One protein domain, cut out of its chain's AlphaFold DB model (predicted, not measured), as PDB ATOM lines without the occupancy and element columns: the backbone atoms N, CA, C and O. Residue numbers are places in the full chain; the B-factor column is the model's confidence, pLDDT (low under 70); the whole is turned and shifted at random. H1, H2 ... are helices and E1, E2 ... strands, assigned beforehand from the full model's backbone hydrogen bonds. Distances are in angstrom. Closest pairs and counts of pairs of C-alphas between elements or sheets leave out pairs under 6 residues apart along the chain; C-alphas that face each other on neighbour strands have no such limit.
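What this domain is: This is residues 12 to 132 of the 157 residues of an uncharacterized protein of Microbacterium humi (UniProt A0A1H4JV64). There is little regular structure: long loops surround a small mixed sheet, E1-E3-E2, and beside it the hairpin E4-E5 leads out to H4 at the far end. Of 121 printed residues, 42 are in named elements, ordered E1 E2 H1 E3 H2 H3 E4 E5 H4; the class is mixed. It is compact, radius of gyration of the C-alphas 15.3 A, spans 48 by 35 by 27 A.

How they stand to each other: E1, residues 13 to 16, is antiparallel to E3, residues 65 to 69; N 13 and O 68 are 2.8 A apart. E2, residues 29 to 31, is parallel to E3; N 69 and O 30 are 2.8 A apart. H1, residues 47 to 50, only grazes this sheet with residues 48 to 50. E2, H1 and E3 form a strand-helix-strand unit, parallel neighbour strands with a helix between, its crossover right-handed. H2, residues 72 to 76, and H3, residues 80 to 83, are close but not clearly touching; their closest C-alphas, Asp 74 and Trp 80, are 6.3 A apart. E4, residues 106 to 109, and E5, residues 118 to 121, form an antiparallel hairpin; N 107 and O 120 are 2.9 A apart. H4, residues 123 to 131, has C-alpha 126 7.6 A from C-alpha 120, the closest pair with E5. Every O i to N i+4 pair in H2 and H4 is within hydrogen-bond range; H1 and H3 are too short for one.

Where its parts are: E1 begins at C-alpha 13 (192.220, 160.524, 101.755). E3 is 13.1 A long; H4, 12.2 A, ends at C-alpha 131 (207.635, 140.720, 106.497).

The domain as a whole: The printed part has no cut. The links E1 to E2, E2 to H1, H1 to E3 and H3 to E4 are long. In this model 37 residues are under pLDDT 70, among them 12 to 30.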
ATOM      1  N   LEU A  12     196.245 163.008 101.119       59.91
ATOM      2  CA  LEU A  12     195.062 162.646 100.328       59.91
ATOM      3  C   LEU A  12     194.368 161.356 100.793       59.91
ATOM      4  O   LEU A  12     194.842 160.240 100.607       59.91
ATOM      5  N   ALA A  13     193.181 161.549 101.372       58.75
ATOM      6  CA  ALA A  13     192.220 160.524 101.755       58.75
ATOM      7  C   ALA A  13     190.918 160.760 100.985       58.75
ATOM      8  O   ALA A  13     190.442 161.888 100.898       58.75
ATOM      9  N   SER A  14     190.306 159.715 100.441       60.19
ATOM     10  CA  SER A  14     189.013 159.824  99.765       60.19
ATOM     11  C   SER A  14     187.963 158.942 100.431       60.19
ATOM     12  O   SER A  14     188.265 157.850 100.913       60.19
ATOM     13  N   LEU A  15     186.721 159.415 100.438       59.47
ATOM     14  CA  LEU A  15     185.572 158.684 100.960       59.47
ATOM     15  C   LEU A  15     184.486 158.585  99.886       59.47
ATOM     16  O   LEU A  15     184.102 159.597  99.294       59.47
ATOM     17  N   GLY A  16     183.971 157.380  99.643       53.03
ATOM     18  CA  GLY A  16     182.867 157.144  98.715       53.03
ATOM     19  C   GLY A  16     181.504 157.001  99.404       53.03
ATOM     20  O   GLY A  16     181.329 156.128 100.244       53.03
ATOM     21  N   TRP A  17     180.545 157.852  99.004       48.19
ATOM     22  CA  TRP A  17     179.145 157.559  98.614       48.19
ATOM     23  C   TRP A  17     178.221 158.761  98.889       48.19
ATOM     24  O   TRP A  17     178.002 159.147 100.036       48.19
ATOM     25  N   ASN A  18     177.584 159.312  97.849       42.50
ATOM     26  CA  ASN A  18     176.272 159.941  98.005       42.50
ATOM     27  C   ASN A  18     175.333 159.501  96.875       42.50
ATOM     28  O   ASN A  18     175.527 159.802  95.702       42.50
ATOM     29  N   GLY A  19     174.289 158.759  97.242       47.59
ATOM     30  CA  GLY A  19     173.195 158.471  96.331       47.59
ATOM     31  C   GLY A  19     172.624 159.763  95.740       47.59
ATOM     32  O   GLY A  19     172.218 160.659  96.475       47.59
ATOM     33  N   ALA A  20     172.547 159.766  94.409       42.44
ATOM     34  CA  ALA A  20     171.890 160.719  93.520       42.44
ATOM     35  C   ALA A  20     172.732 161.913  93.016       42.44
ATOM     36  O   ALA A  20     172.931 162.904  93.710       42.44
ATOM     37  N   GLN A  21     172.970 161.849  91.694       38.06
ATOM     38  CA  GLN A  21     173.232 162.922  90.716       38.06
ATOM     39  C   GLN A  21     174.689 163.088  90.252       38.06
ATOM     40  O   GLN A  21     175.614 163.222  91.044       38.06
ATOM     41  N   TRP A  22     174.852 163.124  88.924       36.62
ATOM     42  CA  TRP A  22     176.115 163.340  88.220       36.62
ATOM     43  C   TRP A  22     176.457 164.832  88.156       36.62
ATOM     44  O   TRP A  22     175.652 165.626  87.664       36.62
ATOM     45  N   VAL A  23     177.667 165.211  88.569       33.78
ATOM     46  CA  VAL A  23     178.203 166.568  88.381       33.78
ATOM     47  C   VAL A  23     179.525 166.463  87.628       33.78
ATOM     48  O   VAL A  23     180.494 165.915  88.137       33.78
ATOM     49  N   ARG A  24     179.586 167.010  86.408       34.62
ATOM     50  CA  ARG A  24     180.858 167.180  85.691       34.62
ATOM     51  C   ARG A  24     181.571 168.417  86.244       34.62
ATOM     52  O   ARG A  24     181.095 169.530  86.041       34.62
ATOM     53  N   GLY A  25     182.699 168.227  86.922       33.09
ATOM     54  CA  GLY A  25     183.530 169.308  87.455       33.09
ATOM     55  C   GLY A  25     184.906 168.802  87.894       33.09
ATOM     56  O   GLY A  25     185.070 167.619  88.164       33.09
ATOM     57  N   GLN A  26     185.900 169.689  87.937       37.56
ATOM     58  CA  GLN A  26     187.228 169.383  88.488       37.56
ATOM     59  C   GLN A  26     187.112 169.141  89.996       37.56
ATOM     60  O   GLN A  26     186.475 169.953  90.662       37.56
ATOM     61  N   ALA A  27     187.711 168.063  90.519       48.81
ATOM     62  CA  ALA A  27     187.631 167.680  91.931       48.81
ATOM     63  C   ALA A  27     187.958 168.861  92.865       48.81
ATOM     64  O   ALA A  27     188.994 169.510  92.720       48.81
ATOM     65  N   ALA A  28     187.069 169.135  93.819       53.62
ATOM     66  CA  ALA A  28     187.334 170.075  94.897       53.62
ATOM     67  C   ALA A  28     187.931 169.285  96.067       53.62
ATOM     68  O   ALA A  28     187.324 168.312  96.514       53.62
ATOM     69  N   THR A  29     189.111 169.679  96.548       59.78
ATOM     70  CA  THR A  29     189.693 169.106  97.767       59.78
ATOM     71  C   THR A  29     189.189 169.869  98.987       59.78
ATOM     72  O   THR A  29     189.108 171.098  98.987       59.78
ATOM     73  N   ALA A  30     188.823 169.139 100.038       68.56
ATOM     74  CA  ALA A  30     188.533 169.706 101.349       68.56
ATOM     75  C   ALA A  30     189.678 169.375 102.307       68.56
ATOM     76  O   ALA A  30     190.150 168.245 102.329       68.56
ATOM     77  N   ARG A  31     190.119 170.308 103.150       71.31
ATOM     78  CA  ARG A  31     191.028 169.939 104.246       71.31
ATOM     79  C   ARG A  31     190.238 169.254 105.350       71.31
ATOM     80  O   ARG A  31     189.292 169.838 105.879       71.31
ATOM     81  N   ALA A  32     190.624 168.033 105.700       68.06
ATOM     82  CA  ALA A  32     190.090 167.364 106.870       68.06
ATOM     83  C   ALA A  32     190.567 168.106 108.121       68.06
ATOM     84  O   ALA A  32     191.759 168.329 108.310       68.06
ATOM     85  N   SER A  33     189.624 168.520 108.962       74.06
ATOM     86  CA  SER A  33     189.917 169.059 110.289       74.06
ATOM     87  C   SER A  33     189.420 168.045 111.307       74.06
ATOM     88  O   SER A  33     188.215 167.910 111.503       74.06
ATOM     89  N   PHE A  34     190.343 167.285 111.893       73.94
ATOM     90  CA  PHE A  34     190.018 166.312 112.932       73.94
ATOM     91  C   PHE A  34     189.703 167.033 114.248       73.94
ATOM     92  O   PHE A  34     190.327 168.041 114.585       73.94
ATOM     93  N   GLY A  35     188.703 166.541 114.981       67.94
ATOM     94  CA  GLY A  35     188.381 167.020 116.330       67.94
ATOM     95  C   GLY A  35     187.553 168.310 116.386       67.94
ATOM     96  O   GLY A  35     187.305 168.830 117.473       67.94
ATOM     97  N   THR A  36     187.087 168.831 115.248       66.06
ATOM     98  CA  THR A  36     186.125 169.942 115.227       66.06
ATOM     99  C   THR A  36     184.698 169.431 115.400       66.06
ATOM    100  O   THR A  36     184.260 168.555 114.656       66.06
ATOM    101  N   GLU A  37     183.954 170.000 116.352       58.28
ATOM    102  CA  GLU A  37     182.563 169.616 116.603       58.28
ATOM    103  C   GLU A  37     181.649 170.049 115.436       58.28
ATOM    104  O   GLU A  37     181.706 171.213 115.014       58.28
ATOM    105  N   PRO A  38     180.798 169.154 114.894       58.94
ATOM    106  CA  PRO A  38     179.870 169.513 113.830       58.94
ATOM    107  C   PRO A  38     178.883 170.585 114.297       58.94
ATOM    108  O   PRO A  38     178.312 170.506 115.385       58.94
ATOM    109  N   GLN A  39     178.611 171.572 113.446       58.00
ATOM    110  CA  GLN A  39     177.571 172.558 113.730       58.00
ATOM    111  C   GLN A  39     176.192 171.887 113.689       58.00
ATOM    112  O   GLN A  39     175.782 171.323 112.670       58.00
ATOM    113  N   VAL A  40     175.455 171.970 114.800       50.81
ATOM    114  CA  VAL A  40     174.100 171.413 114.922       50.81
ATOM    115  C   VAL A  40     173.206 171.955 113.800       50.81
ATOM    116  O   VAL A  40     173.021 173.162 113.669       50.81
ATOM    117  N   GLY A  41     172.639 171.053 112.991       54.66
ATOM    118  CA  GLY A  41     171.724 171.387 111.890       54.66
ATOM    119  C   GLY A  41     172.378 171.659 110.526       54.66
ATOM    120  O   GLY A  41     171.646 171.867 109.562       54.66
ATOM    121  N   GLY A  42     173.713 171.623 110.412       61.19
ATOM    122  CA  GLY A  42     174.438 171.859 109.151       61.19
ATOM    123  C   GLY A  42     174.524 170.659 108.195       61.19
ATOM    124  O   GLY A  42     174.848 170.831 107.023       61.19
ATOM    125  N   GLY A  43     174.201 169.453 108.674       69.31
ATOM    126  CA  GLY A  43     174.509 168.197 107.984       69.31
ATOM    127  C   GLY A  43     175.891 167.656 108.368       69.31
ATOM    128  O   GLY A  43     176.587 168.245 109.187       69.31
ATOM    129  N   LEU A  44     176.258 166.499 107.810       76.19
ATOM    130  CA  LEU A  44     177.523 165.824 108.128       76.19
ATOM    131  C   LEU A  44     178.745 166.559 107.563       76.19
ATOM    132  O   LEU A  44     179.776 166.641 108.212       76.19
ATOM    133  N   LEU A  45     178.617 167.092 106.351       78.12
ATOM    134  CA  LEU A  45     179.695 167.779 105.649       78.12
ATOM    135  C   LEU A  45     179.357 169.263 105.491       78.12
ATOM    136  O   LEU A  45     178.181 169.585 105.283       78.12
ATOM    137  N   PRO A  46     180.364 170.160 105.495       75.50
ATOM    138  CA  PRO A  46     180.172 171.540 105.070       75.50
ATOM    139  C   PRO A  46     179.519 171.591 103.687       75.50
ATOM    140  O   PRO A  46     179.795 170.749 102.824       75.50
ATOM    141  N   ARG A  47     178.645 172.578 103.458       74.56
ATOM    142  CA  ARG A  47     177.829 172.662 102.237       74.56
ATOM    143  C   ARG A  47     178.691 172.619 100.978       74.56
ATOM    144  O   ARG A  47     178.324 171.949 100.021       74.56
ATOM    145  N   GLU A  48     179.813 173.326 100.979       77.12
ATOM    146  CA  GLU A  48     180.783 173.398  99.890       77.12
ATOM    147  C   GLU A  48     181.380 172.034  99.527       77.12
ATOM    148  O   GLU A  48     181.556 171.750  98.345       77.12
ATOM    149  N   VAL A  49     181.606 171.164 100.512       78.88
ATOM    150  CA  VAL A  49     182.079 169.789 100.298       78.88
ATOM    151  C   VAL A  49     180.924 168.910  99.827       78.88
ATOM    152  O   VAL A  49     181.059 168.151  98.870       78.88
ATOM    153  N   ALA A  50     179.749 169.058 100.447       78.38
ATOM    154  CA  ALA A  50     178.560 168.284 100.107       78.38
ATOM    155  C   ALA A  50     178.098 168.504  98.652       78.38
ATOM    156  O   ALA A  50     177.646 167.559  98.009       78.38
ATOM    157  N   VAL A  51     178.229 169.721  98.116       76.38
ATOM    158  CA  VAL A  51     177.850 170.063  96.727       76.38
ATOM    159  C   VAL A  51     179.045 170.175  95.776       76.38
ATOM    160  O   VAL A  51     178.867 170.516  94.608       76.38
ATOM    161  N   GLY A  52     180.255 169.929  96.281       75.75
ATOM    162  CA  GLY A  52     181.497 170.031  95.531       75.75
ATOM    163  C   GLY A  52     181.642 168.954  94.459       75.75
ATOM    164  O   GLY A  52     180.907 167.961  94.419       75.75
ATOM    165  N   ALA A  53     182.619 169.168  93.580       79.81
ATOM    166  CA  ALA A  53     182.961 168.221  92.530       79.81
ATOM    167  C   ALA A  53     183.486 166.902  93.102       79.81
ATOM    168  O   ALA A  53     184.093 166.866  94.174       79.81
ATOM    169  N   ARG A  54     183.258 165.826  92.352       80.62
ATOM    170  CA  ARG A  54     183.570 164.459  92.759       80.62
ATOM    171  C   ARG A  54     184.740 163.915  91.960       80.62
ATOM    172  O   ARG A  54     184.920 164.270  90.796       80.62
ATOM    173  N   LEU A  55     185.544 163.083  92.610       81.00
ATOM    174  CA  LEU A  55     186.531 162.268  91.919       81.00
ATOM    175  C   LEU A  55     185.802 161.051  91.347       81.00
ATOM    176  O   LEU A  55     185.171 160.303  92.091       81.00
ATOM    177  N   GLU A  56     185.893 160.883  90.033       78.88
ATOM    178  CA  GLU A  56     185.306 159.765  89.297       78.88
ATOM    179  C   GLU A  56     186.442 158.842  88.843       78.88
ATOM    180  O   GLU A  56     187.367 159.288  88.161       78.88
ATOM    181  N   LEU A  57     186.386 157.569  89.232       75.19
ATOM    182  CA  LEU A  57     187.380 156.551  88.885       75.19
ATOM    183  C   LEU A  57     186.748 155.508  87.949       75.19
ATOM    184  O   LEU A  57     186.452 154.408  88.384       75.19
ATOM    185  N   ASP A  58     186.520 155.906  86.694       67.00
ATOM    186  CA  ASP A  58     186.123 155.117  85.507       67.00
ATOM    187  C   ASP A  58     185.005 154.036  85.615       67.00
ATOM    188  O   ASP A  58     184.502 153.657  86.674       67.00
ATOM    189  N   GLU A  59     184.527 153.588  84.450       50.97
ATOM    190  CA  GLU A  59     183.250 152.877  84.252       50.97
ATOM    191  C   GLU A  59     183.215 151.419  84.766       50.97
ATOM    192  O   GLU A  59     183.211 150.461  83.997       50.97
ATOM    193  N   GLY A  60     183.153 151.212  86.080       54.16
ATOM    194  CA  GLY A  60     182.917 149.871  86.640       54.16
ATOM    195  C   GLY A  60     182.225 149.875  87.996       54.16
ATOM    196  O   GLY A  60     181.311 149.089  88.228       54.16
ATOM    197  N   THR A  61     182.607 150.804  88.874       60.56
ATOM    198  CA  THR A  61     182.000 150.928  90.210       60.56
ATOM    199  C   THR A  61     180.872 151.959  90.237       60.56
ATOM    200  O   THR A  61     179.923 151.814  91.006       60.56
ATOM    201  N   GLY A  62     180.962 153.003  89.398       63.66
ATOM    202  CA  GLY A  62     179.991 154.101  89.319       63.66
ATOM    203  C   GLY A  62     179.893 154.944  90.595       63.66
ATOM    204  O   GLY A  62     178.863 155.584  90.823       63.66
ATOM    205  N   ARG A  63     180.914 154.904  91.466       73.31
ATOM    206  CA  ARG A  63     180.890 155.577  92.769       73.31
ATOM    207  C   ARG A  63     181.660 156.901  92.711       73.31
ATOM    208  O   ARG A  63     182.875 156.869  92.541       73.31
ATOM    209  N   PRO A  64     180.994 158.047  92.933       79.00
ATOM    210  CA  PRO A  64     181.688 159.315  93.105       79.00
ATOM    211  C   PRO A  64     182.368 159.379  94.480       79.00
ATOM    212  O   PRO A  64     181.748 159.078  95.509       79.00
ATOM    213  N   TYR A  65     183.614 159.850  94.513       81.06
ATOM    214  CA  TYR A  65     184.389 160.038  95.742       81.06
ATOM    215  C   TYR A  65     184.462 161.516  96.149       81.06
ATOM    216  O   TYR A  65     184.524 162.418  95.307       81.06
ATOM    217  N   ILE A  66     184.473 161.763  97.460       83.12
ATOM    218  CA  ILE A  66     184.820 163.054  98.067       83.12
ATOM    219  C   ILE A  66     186.292 163.002  98.455       83.12
ATOM    220  O   ILE A  66     186.718 162.039  99.094       83.12
ATOM    221  N   LEU A  67     187.052 164.031  98.085       84.56
ATOM    222  CA  LEU A  67     188.483 164.095  98.346       84.56
ATOM    223  C   LEU A  67     188.792 165.009  99.532       84.56
ATOM    224  O   LEU A  67     188.391 166.177  99.560       84.56
ATOM    225  N   PHE A  68     189.549 164.471 100.480       84.56
ATOM    226  CA  PHE A  68     190.066 165.177 101.636       84.56
ATOM    227  C   PHE A  68     191.594 165.213 101.632       84.56
ATOM    228  O   PHE A  68     192.259 164.243 101.285       84.56
ATOM    229  N   GLU A  69     192.160 166.321 102.089       84.12
ATOM    230  CA  GLU A  69     193.559 166.418 102.500       84.12
ATOM    231  C   GLU A  69     193.645 166.166 104.007       84.12
ATOM    232  O   GLU A  69     192.987 166.854 104.784       84.12
ATOM    233  N   ALA A  70     194.456 165.196 104.413       84.19
ATOM    234  CA  ALA A  70     194.732 164.835 105.803       84.19
ATOM    235  C   ALA A  70     196.214 164.474 105.925       84.19
ATOM    236  O   ALA A  70     196.805 164.075 104.922       84.19
ATOM    237  N   ALA A  71     196.805 164.605 107.113       81.81
ATOM    238  CA  ALA A  71     198.162 164.140 107.366       81.81
ATOM    239  C   ALA A  71     198.158 162.630 107.645       81.81
ATOM    240  O   ALA A  71     197.267 162.120 108.319       81.81
ATOM    241  N   ALA A  72     199.192 161.903 107.213       79.12
ATOM    242  CA  ALA A  72     199.312 160.473 107.537       79.12
ATOM    243  C   ALA A  72     199.231 160.183 109.048       79.12
ATOM    244  O   ALA A  72     198.640 159.183 109.449       79.12
ATOM    245  N   ASN A  73     199.779 161.073 109.881       80.44
ATOM    246  CA  ASN A  73     199.736 160.928 111.336       80.44
ATOM    247  C   ASN A  73     198.319 161.028 111.912       80.44
ATOM    248  O   ASN A  73     198.082 160.453 112.971       80.44
ATOM    249  N   ASP A  74     197.382 161.684 111.219       84.56
ATOM    250  CA  ASP A  74     195.985 161.730 111.657       84.56
ATOM    251  C   ASP A  74     195.407 160.310 111.707       84.56
ATOM    252  O   ASP A  74     194.709 159.961 112.649       84.56
ATOM    253  N   PHE A  75     195.773 159.444 110.756       84.38
ATOM    254  CA  PHE A  75     195.325 158.047 110.712       84.38
ATOM    255  C   PHE A  75     196.108 157.107 111.639       84.38
ATOM    256  O   PHE A  75     195.681 155.971 111.854       84.38
ATOM    257  N   ALA A  76     197.238 157.557 112.194       84.44
ATOM    258  CA  ALA A  76     198.036 156.772 113.134       84.44
ATOM    259  C   ALA A  76     197.456 156.788 114.562       84.44
ATOM    260  O   ALA A  76     197.688 155.843 115.316       84.44
ATOM    261  N   ASP A  77     196.697 157.826 114.938       86.31
ATOM    262  CA  ASP A  77     195.960 157.872 116.209       86.31
ATOM    263  C   ASP A  77     194.565 157.237 116.034       86.31
ATOM    264  O   ASP A  77     193.741 157.784 115.301       86.31
ATOM    265  N   PRO A  78     194.227 156.136 116.738       86.81
ATOM    266  CA  PRO A  78     192.906 155.502 116.663       86.81
ATOM    267  C   PRO A  78     191.709 156.434 116.911       86.81
ATOM    268  O   PRO A  78     190.582 156.085 116.557       86.81
ATOM    269  N   LYS A  79     191.912 157.612 117.515       86.56
ATOM    270  CA  LYS A  79     190.863 158.626 117.697       86.56
ATOM    271  C   LYS A  79     190.321 159.208 116.396       86.56
ATOM    272  O   LYS A  79     189.196 159.716 116.413       86.56
ATOM    273  N   TRP A  80     191.036 159.083 115.272       85.19
ATOM    274  CA  TRP A  80     190.558 159.530 113.957       85.19
ATOM    275  C   TRP A  80     189.155 158.992 113.648       85.19
ATOM    276  O   TRP A  80     188.323 159.677 113.060       85.19
ATOM    277  N   VAL A  81     188.859 157.789 114.140       83.38
ATOM    278  CA  VAL A  81     187.576 157.097 114.023       83.38
ATOM    279  C   VAL A  81     186.411 157.923 114.585       83.38
ATOM    280  O   VAL A  81     185.312 157.899 114.040       83.38
ATOM    281  N   SER A  82     186.621 158.687 115.653       80.88
ATOM    282  CA  SER A  82     185.606 159.590 116.216       80.88
ATOM    283  C   SER A  82     185.749 161.038 115.757       80.88
ATOM    284  O   SER A  82     184.801 161.806 115.881       80.88
ATOM    285  N   GLU A  83     186.925 161.412 115.262       81.12
ATOM    286  CA  GLU A  83     187.297 162.806 115.021       81.12
ATOM    287  C   GLU A  83     187.228 163.215 113.551       81.12
ATOM    288  O   GLU A  83     187.239 164.411 113.257       81.12
ATOM    289  N   ALA A  84     187.160 162.253 112.628       82.38
ATOM    290  CA  ALA A  84     187.114 162.545 111.208       82.38
ATOM    291  C   ALA A  84     185.840 163.325 110.832       82.38
ATOM    292  O   ALA A  84     184.737 162.954 111.246       82.38
ATOM    293  N   PRO A  85     185.950 164.351 109.970       78.06
ATOM    294  CA  PRO A  85     184.843 165.258 109.661       78.06
ATOM    295  C   PRO A  85     183.708 164.600 108.866       78.06
ATOM    296  O   PRO A  85     182.639 165.179 108.709       78.06
ATOM    297  N   TRP A  86     183.924 163.392 108.350       78.56
ATOM    298  CA  TRP A  86     182.926 162.604 107.633       78.56
ATOM    299  C   TRP A  86     182.240 161.542 108.501       78.56
ATOM    300  O   TRP A  86     181.429 160.771 107.989       78.56
ATOM    301  N   ASN A  87     182.522 161.479 109.805       77.25
ATOM    302  CA  ASN A  87     181.878 160.519 110.698       77.25
ATOM    303  C   ASN A  87     180.633 161.116 111.357       77.25
ATOM    304  O   ASN A  87     180.702 161.964 112.239       77.25
ATOM    305  N   GLY A  88     179.460 160.638 110.928       67.69
ATOM    306  CA  GLY A  88     178.165 161.079 111.465       67.69
ATOM    307  C   GLY A  88     177.714 160.335 112.718       67.69
ATOM    308  O   GLY A  88     176.713 160.706 113.329       67.69
ATOM    309  N   SER A  89     178.418 159.266 113.097       69.00
ATOM    310  CA  SER A  89     178.153 158.509 114.316       69.00
ATOM    311  C   SER A  89     179.406 157.757 114.766       69.00
ATOM    312  O   SER A  89     179.921 156.947 113.993       69.00
ATOM    313  N   PRO A  90     179.847 157.908 116.028       66.12
ATOM    314  CA  PRO A  90     180.974 157.142 116.560       66.12
ATOM    315  C   PRO A  90     180.661 155.642 116.694       66.12
ATOM    316  O   PRO A  90     181.558 154.843 116.932       66.12
ATOM    317  N   ARG A  91     179.391 155.235 116.542       71.31
ATOM    318  CA  ARG A  91     178.987 153.823 116.567       71.31
ATOM    319  C   ARG A  91     179.293 153.095 115.253       71.31
ATOM    320  O   ARG A  91     179.436 151.878 115.273       71.31
ATOM    321  N   TRP A  92     179.354 153.823 114.138       72.06
ATOM    322  CA  TRP A  92     179.540 153.276 112.789       72.06
ATOM    323  C   TRP A  92     180.475 154.180 111.974       72.06
ATOM    324  O   TRP A  92     180.043 154.803 110.997       72.06
ATOM    325  N   PRO A  93     181.735 154.311 112.412       76.62
ATOM    326  CA  PRO A  93     182.712 155.155 111.742       76.62
ATOM    327  C   PRO A  93     182.967 154.661 110.316       76.62
ATOM    328  O   PRO A  93     182.934 153.460 110.052       76.62
ATOM    329  N   GLN A  94     183.219 155.591 109.404       78.44
ATOM    330  CA  GLN A  94     183.553 155.301 108.017       78.44
ATOM    331  C   GLN A  94     185.057 155.495 107.811       78.44
ATOM    332  O   GLN A  94     185.605 156.571 108.076       78.44
ATOM    333  N   SER A  95     185.732 154.447 107.344       80.94
ATOM    334  CA  SER A  95     187.115 154.536 106.883       80.94
ATOM    335  C   SER A  95     187.184 155.171 105.494       80.94
ATOM    336  O   SER A  95     186.251 155.005 104.705       80.94
ATOM    337  N   PRO A  96     188.287 155.860 105.152       85.81
ATOM    338  CA  PRO A  96     188.547 156.242 103.770       85.81
ATOM    339  C   PRO A  96     188.511 155.015 102.850       85.81
ATOM    340  O   PRO A  96     189.106 153.981 103.161       85.81
ATOM    341  N   SER A  97     187.838 155.142 101.708       85.69
ATOM    342  CA  SER A  97     187.810 154.106 100.670       85.69
ATOM    343  C   SER A  97     189.162 154.001  99.970       85.69
ATOM    344  O   SER A  97     189.604 152.914  99.623       85.69
ATOM    345  N   LEU A  98     189.848 155.133  99.793       87.69
ATOM    346  CA  LEU A  98     191.202 155.173  99.248       87.69
ATOM    347  C   LEU A  98     192.053 156.158 100.046       87.69
ATOM    348  O   LEU A  98     191.558 157.204 100.473       87.69
ATOM    349  N   LEU A  99     193.336 155.851 100.181       88.94
ATOM    350  CA  LEU A  99     194.338 156.703 100.810       88.94
ATOM    351  C   LEU A  99     195.641 156.594 100.016       88.94
ATOM    352  O   LEU A  99     196.075 155.487  99.695       88.94
ATOM    353  N   TRP A 100     196.269 157.721  99.705       89.75
ATOM    354  CA  TRP A 100     197.552 157.753  99.005       89.75
ATOM    355  C   TRP A 100     198.357 158.994  99.417       89.75
ATOM    356  O   TRP A 100     197.774 159.966  99.888       89.75
ATOM    357  N   PRO A 101     199.694 158.981  99.291       89.06
ATOM    358  CA  PRO A 101     200.543 160.144  99.522       89.06
ATOM    359  C   PRO A 101     200.634 161.030  98.269       89.06
ATOM    360  O   PRO A 101     200.459 160.552  97.151       89.06
ATOM    361  N   ASP A 102     201.021 162.296  98.440       85.44
ATOM    362  CA  ASP A 102     201.216 163.271  97.348       85.44
ATOM    363  C   ASP A 102     202.155 162.786  96.228       85.44
ATOM    364  O   ASP A 102     202.014 163.188  95.074       85.44
ATOM    365  N   ASP A 103     203.141 161.951  96.564       88.19
ATOM    366  CA  ASP A 103     204.109 161.400  95.611       88.19
ATOM    367  C   ASP A 103     203.619 160.121  94.910       88.19
ATOM    368  O   ASP A 103     204.328 159.570  94.066       88.19
ATOM    369  N   HIS A 104     202.411 159.656  95.243       89.12
ATOM    370  CA  HIS A 104     201.784 158.439  94.726       89.12
ATOM    371  C   HIS A 104     202.649 157.177  94.889       89.12
ATOM    372  O   HIS A 104     202.509 156.220  94.123       89.12
ATOM    373  N   ALA A 105     203.546 157.143  95.883       92.19
ATOM    374  CA  ALA A 105     204.444 156.007  96.092       92.19
ATOM    375  C   ALA A 105     203.716 154.710  96.501       92.19
ATOM    376  O   ALA A 105     204.253 153.610  96.321       92.19
ATOM    377  N   TRP A 106     202.504 154.828  97.048       92.75
ATOM    378  CA  TRP A 106     201.625 153.718  97.403       92.75
ATOM    379  C   TRP A 106     200.149 154.132  97.342       92.75
ATOM    380  O   TRP A 106     199.820 155.314  97.330       92.75
ATOM    381  N   LEU A 107     199.258 153.147  97.314       91.75
ATOM    382  CA  LEU A 107     197.812 153.313  97.416       91.75
ATOM    383  C   LEU A 107     197.285 152.273  98.398       91.75
ATOM    384  O   LEU A 107     197.586 151.092  98.254       91.75
ATOM    385  N   LEU A 108     196.477 152.703  99.355       91.75
ATOM    386  CA  LEU A 108     195.662 151.828 100.185       91.75
ATOM    387  C   LEU A 108     194.216 151.940  99.704       91.75
ATOM    388  O   LEU A 108     193.698 153.049  99.578       91.75
ATOM    389  N   ALA A 109     193.576 150.805  99.440       89.19
ATOM    390  CA  ALA A 109     192.178 150.731  99.045       89.19
ATOM    391  C   ALA A 109     191.402 149.805  99.986       89.19
ATOM    392  O   ALA A 109     191.781 148.650 100.193       89.19
ATOM    393  N   THR A 110     190.313 150.328 100.542       85.88
ATOM    394  CA  THR A 110     189.293 149.548 101.245       85.88
ATOM    395  C   THR A 110     188.063 149.472 100.351       85.88
ATOM    396  O   THR A 110     187.643 150.475  99.772       85.88
ATOM    397  N   GLU A 111     187.504 148.276 100.207       80.19
ATOM    398  CA  GLU A 111     186.335 148.034  99.366       80.19
ATOM    399  C   GLU A 111     185.268 147.329 100.196       80.19
ATOM    400  O   GLU A 111     185.584 146.462 101.007       80.19
ATOM    401  N   ILE A 112     184.008 147.722 100.018       77.88
ATOM    402  CA  ILE A 112     182.901 147.209 100.831       77.88
ATOM    403  C   ILE A 112     182.618 145.731 100.557       77.88
ATOM    404  O   ILE A 112     182.089 145.044 101.429       77.88
ATOM    405  N   ASP A 113     182.968 145.263  99.359       77.62
ATOM    406  CA  ASP A 113     182.758 143.887  98.920       77.62
ATOM    407  C   ASP A 113     183.964 142.978  99.230       77.62
ATOM    408  O   ASP A 113     183.868 141.763  99.061       77.62
ATOM    409  N   PHE A 114     185.091 143.539  99.691       82.88
ATOM    410  CA  PHE A 114     186.293 142.774 100.031       82.88
ATOM    411  C   PHE A 114     186.432 142.604 101.544       82.88
ATOM    412  O   PHE A 114     186.146 143.501 102.333       82.88
ATOM    413  N   ASP A 115     186.935 141.444 101.959       85.12
ATOM    414  CA  ASP A 115     187.287 141.146 103.353       85.12
ATOM    415  C   ASP A 115     188.701 141.623 103.732       85.12
ATOM    416  O   ASP A 115     189.148 141.458 104.866       85.12
ATOM    417  N   SER A 116     189.397 142.224 102.769       88.38
ATOM    418  CA  SER A 116     190.811 142.551 102.822       88.38
ATOM    419  C   SER A 116     191.045 144.000 102.400       88.38
ATOM    420  O   SER A 116     190.340 144.552 101.555       88.38
ATOM    421  N   THR A 117     192.079 144.622 102.964       91.00
ATOM    422  CA  THR A 117     192.584 145.920 102.491       91.00
ATOM    423  C   THR A 117     193.660 145.687 101.441       91.00
ATOM    424  O   THR A 117     194.601 144.927 101.669       91.00
ATOM    425  N   LEU A 118     193.552 146.364 100.300       92.94
ATOM    426  CA  LEU A 118     194.556 146.288  99.245       92.94
ATOM    427  C   LEU A 118     195.605 147.374  99.441       92.94
ATOM    428  O   LEU A 118     195.270 148.538  99.653       92.94
ATOM    429  N   VAL A 119     196.876 146.998  99.310       94.62
ATOM    430  CA  VAL A 119     197.990 147.948  99.284       94.62
ATOM    431  C   VAL A 119     198.777 147.765  97.993       94.62
ATOM    432  O   VAL A 119     199.411 146.734  97.769       94.62
ATOM    433  N   GLY A 120     198.726 148.778  97.136       94.25
ATOM    434  CA  GLY A 120     199.535 148.889  95.929       94.25
ATOM    435  C   GLY A 120     200.771 149.746  96.179       94.25
ATOM    436  O   GLY A 120     200.719 150.731  96.909       94.25
ATOM    437  N   GLY A 121     201.893 149.397  95.556       94.31
ATOM    438  CA  GLY A 121     203.126 150.168  95.660       94.31
ATOM    439  C   GLY A 121     204.316 149.429  95.065       94.31
ATOM    440  O   GLY A 121     204.164 148.477  94.296       94.31
ATOM    441  N   SER A 122     205.523 149.864  95.418       95.25
ATOM    442  CA  SER A 122     206.744 149.205  94.949       95.25
ATOM    443  C   SER A 122     206.880 147.777  95.494       95.25
ATOM    444  O   SER A 122     206.413 147.452  96.586       95.25
ATOM    445  N   THR A 123     207.614 146.917  94.785       95.00
ATOM    446  CA  THR A 123     207.938 145.565  95.276       95.00
ATOM    447  C   THR A 123     208.689 145.588  96.611       95.00
ATOM    448  O   THR A 123     208.548 144.660  97.404       95.00
ATOM    449  N   ALA A 124     209.484 146.634  96.870       96.50
ATOM    450  CA  ALA A 124     210.184 146.806  98.141       96.50
ATOM    451  C   ALA A 124     209.197 147.055  99.293       96.50
ATOM    452  O   ALA A 124     209.262 146.341 100.290       96.50
ATOM    453  N   LEU A 125     208.238 147.970  99.102       95.31
ATOM    454  CA  LEU A 125     207.157 148.241 100.058       95.31
ATOM    455  C   LEU A 125     206.335 146.976 100.345       95.31
ATOM    456  O   LEU A 125     206.129 146.614 101.498       95.31
ATOM    457  N   ILE A 126     205.903 146.267  99.296       95.75
ATOM    458  CA  ILE A 126     205.101 145.042  99.445       95.75
ATOM    459  C   ILE A 126     205.873 143.987 100.246       95.75
ATOM    460  O   ILE A 126     205.316 143.353 101.139       95.75
ATOM    461  N   ARG A 127     207.169 143.806  99.957       96.69
ATOM    462  CA  ARG A 127     208.017 142.872 100.705       96.69
ATOM    463  C   ARG A 127     208.107 143.255 102.180       96.69
ATOM    464  O   ARG A 127     208.025 142.367 103.021       96.69
ATOM    465  N   GLU A 128     208.294 144.537 102.476       97.19
ATOM    466  CA  GLU A 128     208.381 145.037 103.847       97.19
ATOM    467  C   GLU A 128     207.084 144.769 104.619       97.19
ATOM    468  O   GLU A 128     207.135 144.187 105.701       97.19
ATOM    469  N   LEU A 129     205.921 145.069 104.030       95.75
ATOM    470  CA  LEU A 129     204.614 144.805 104.644       95.75
ATOM    471  C   LEU A 129     204.409 143.317 104.948       95.75
ATOM    472  O   LEU A 129     204.068 142.967 106.073       95.75
ATOM    473  N   VAL A 130     204.693 142.437 103.983       96.62
ATOM    474  CA  VAL A 130     204.581 140.975 104.156       96.62
ATOM    475  C   VAL A 130     205.521 140.448 105.249       96.62
ATOM    476  O   VAL A 130     205.235 139.437 105.885       96.62
ATOM    477  N   GLN A 131     206.657 141.110 105.477       97.19
ATOM    478  CA  GLN A 131     207.635 140.720 106.497       97.19
ATOM    479  C   GLN A 131     207.405 141.394 107.857       97.19
ATOM    480  O   GLN A 131     208.100 141.051 108.816       97.19
ATOM    481  N   THR A 132     206.461 142.334 107.963       97.62
ATOM    482  CA  THR A 132     206.238 143.117 109.181       97.62
ATOM    483  C   THR A 132     205.454 142.309 110.216       97.62
ATOM    484  O   THR A 132     204.303 141.942 109.973       97.62
TER     485      THR A 132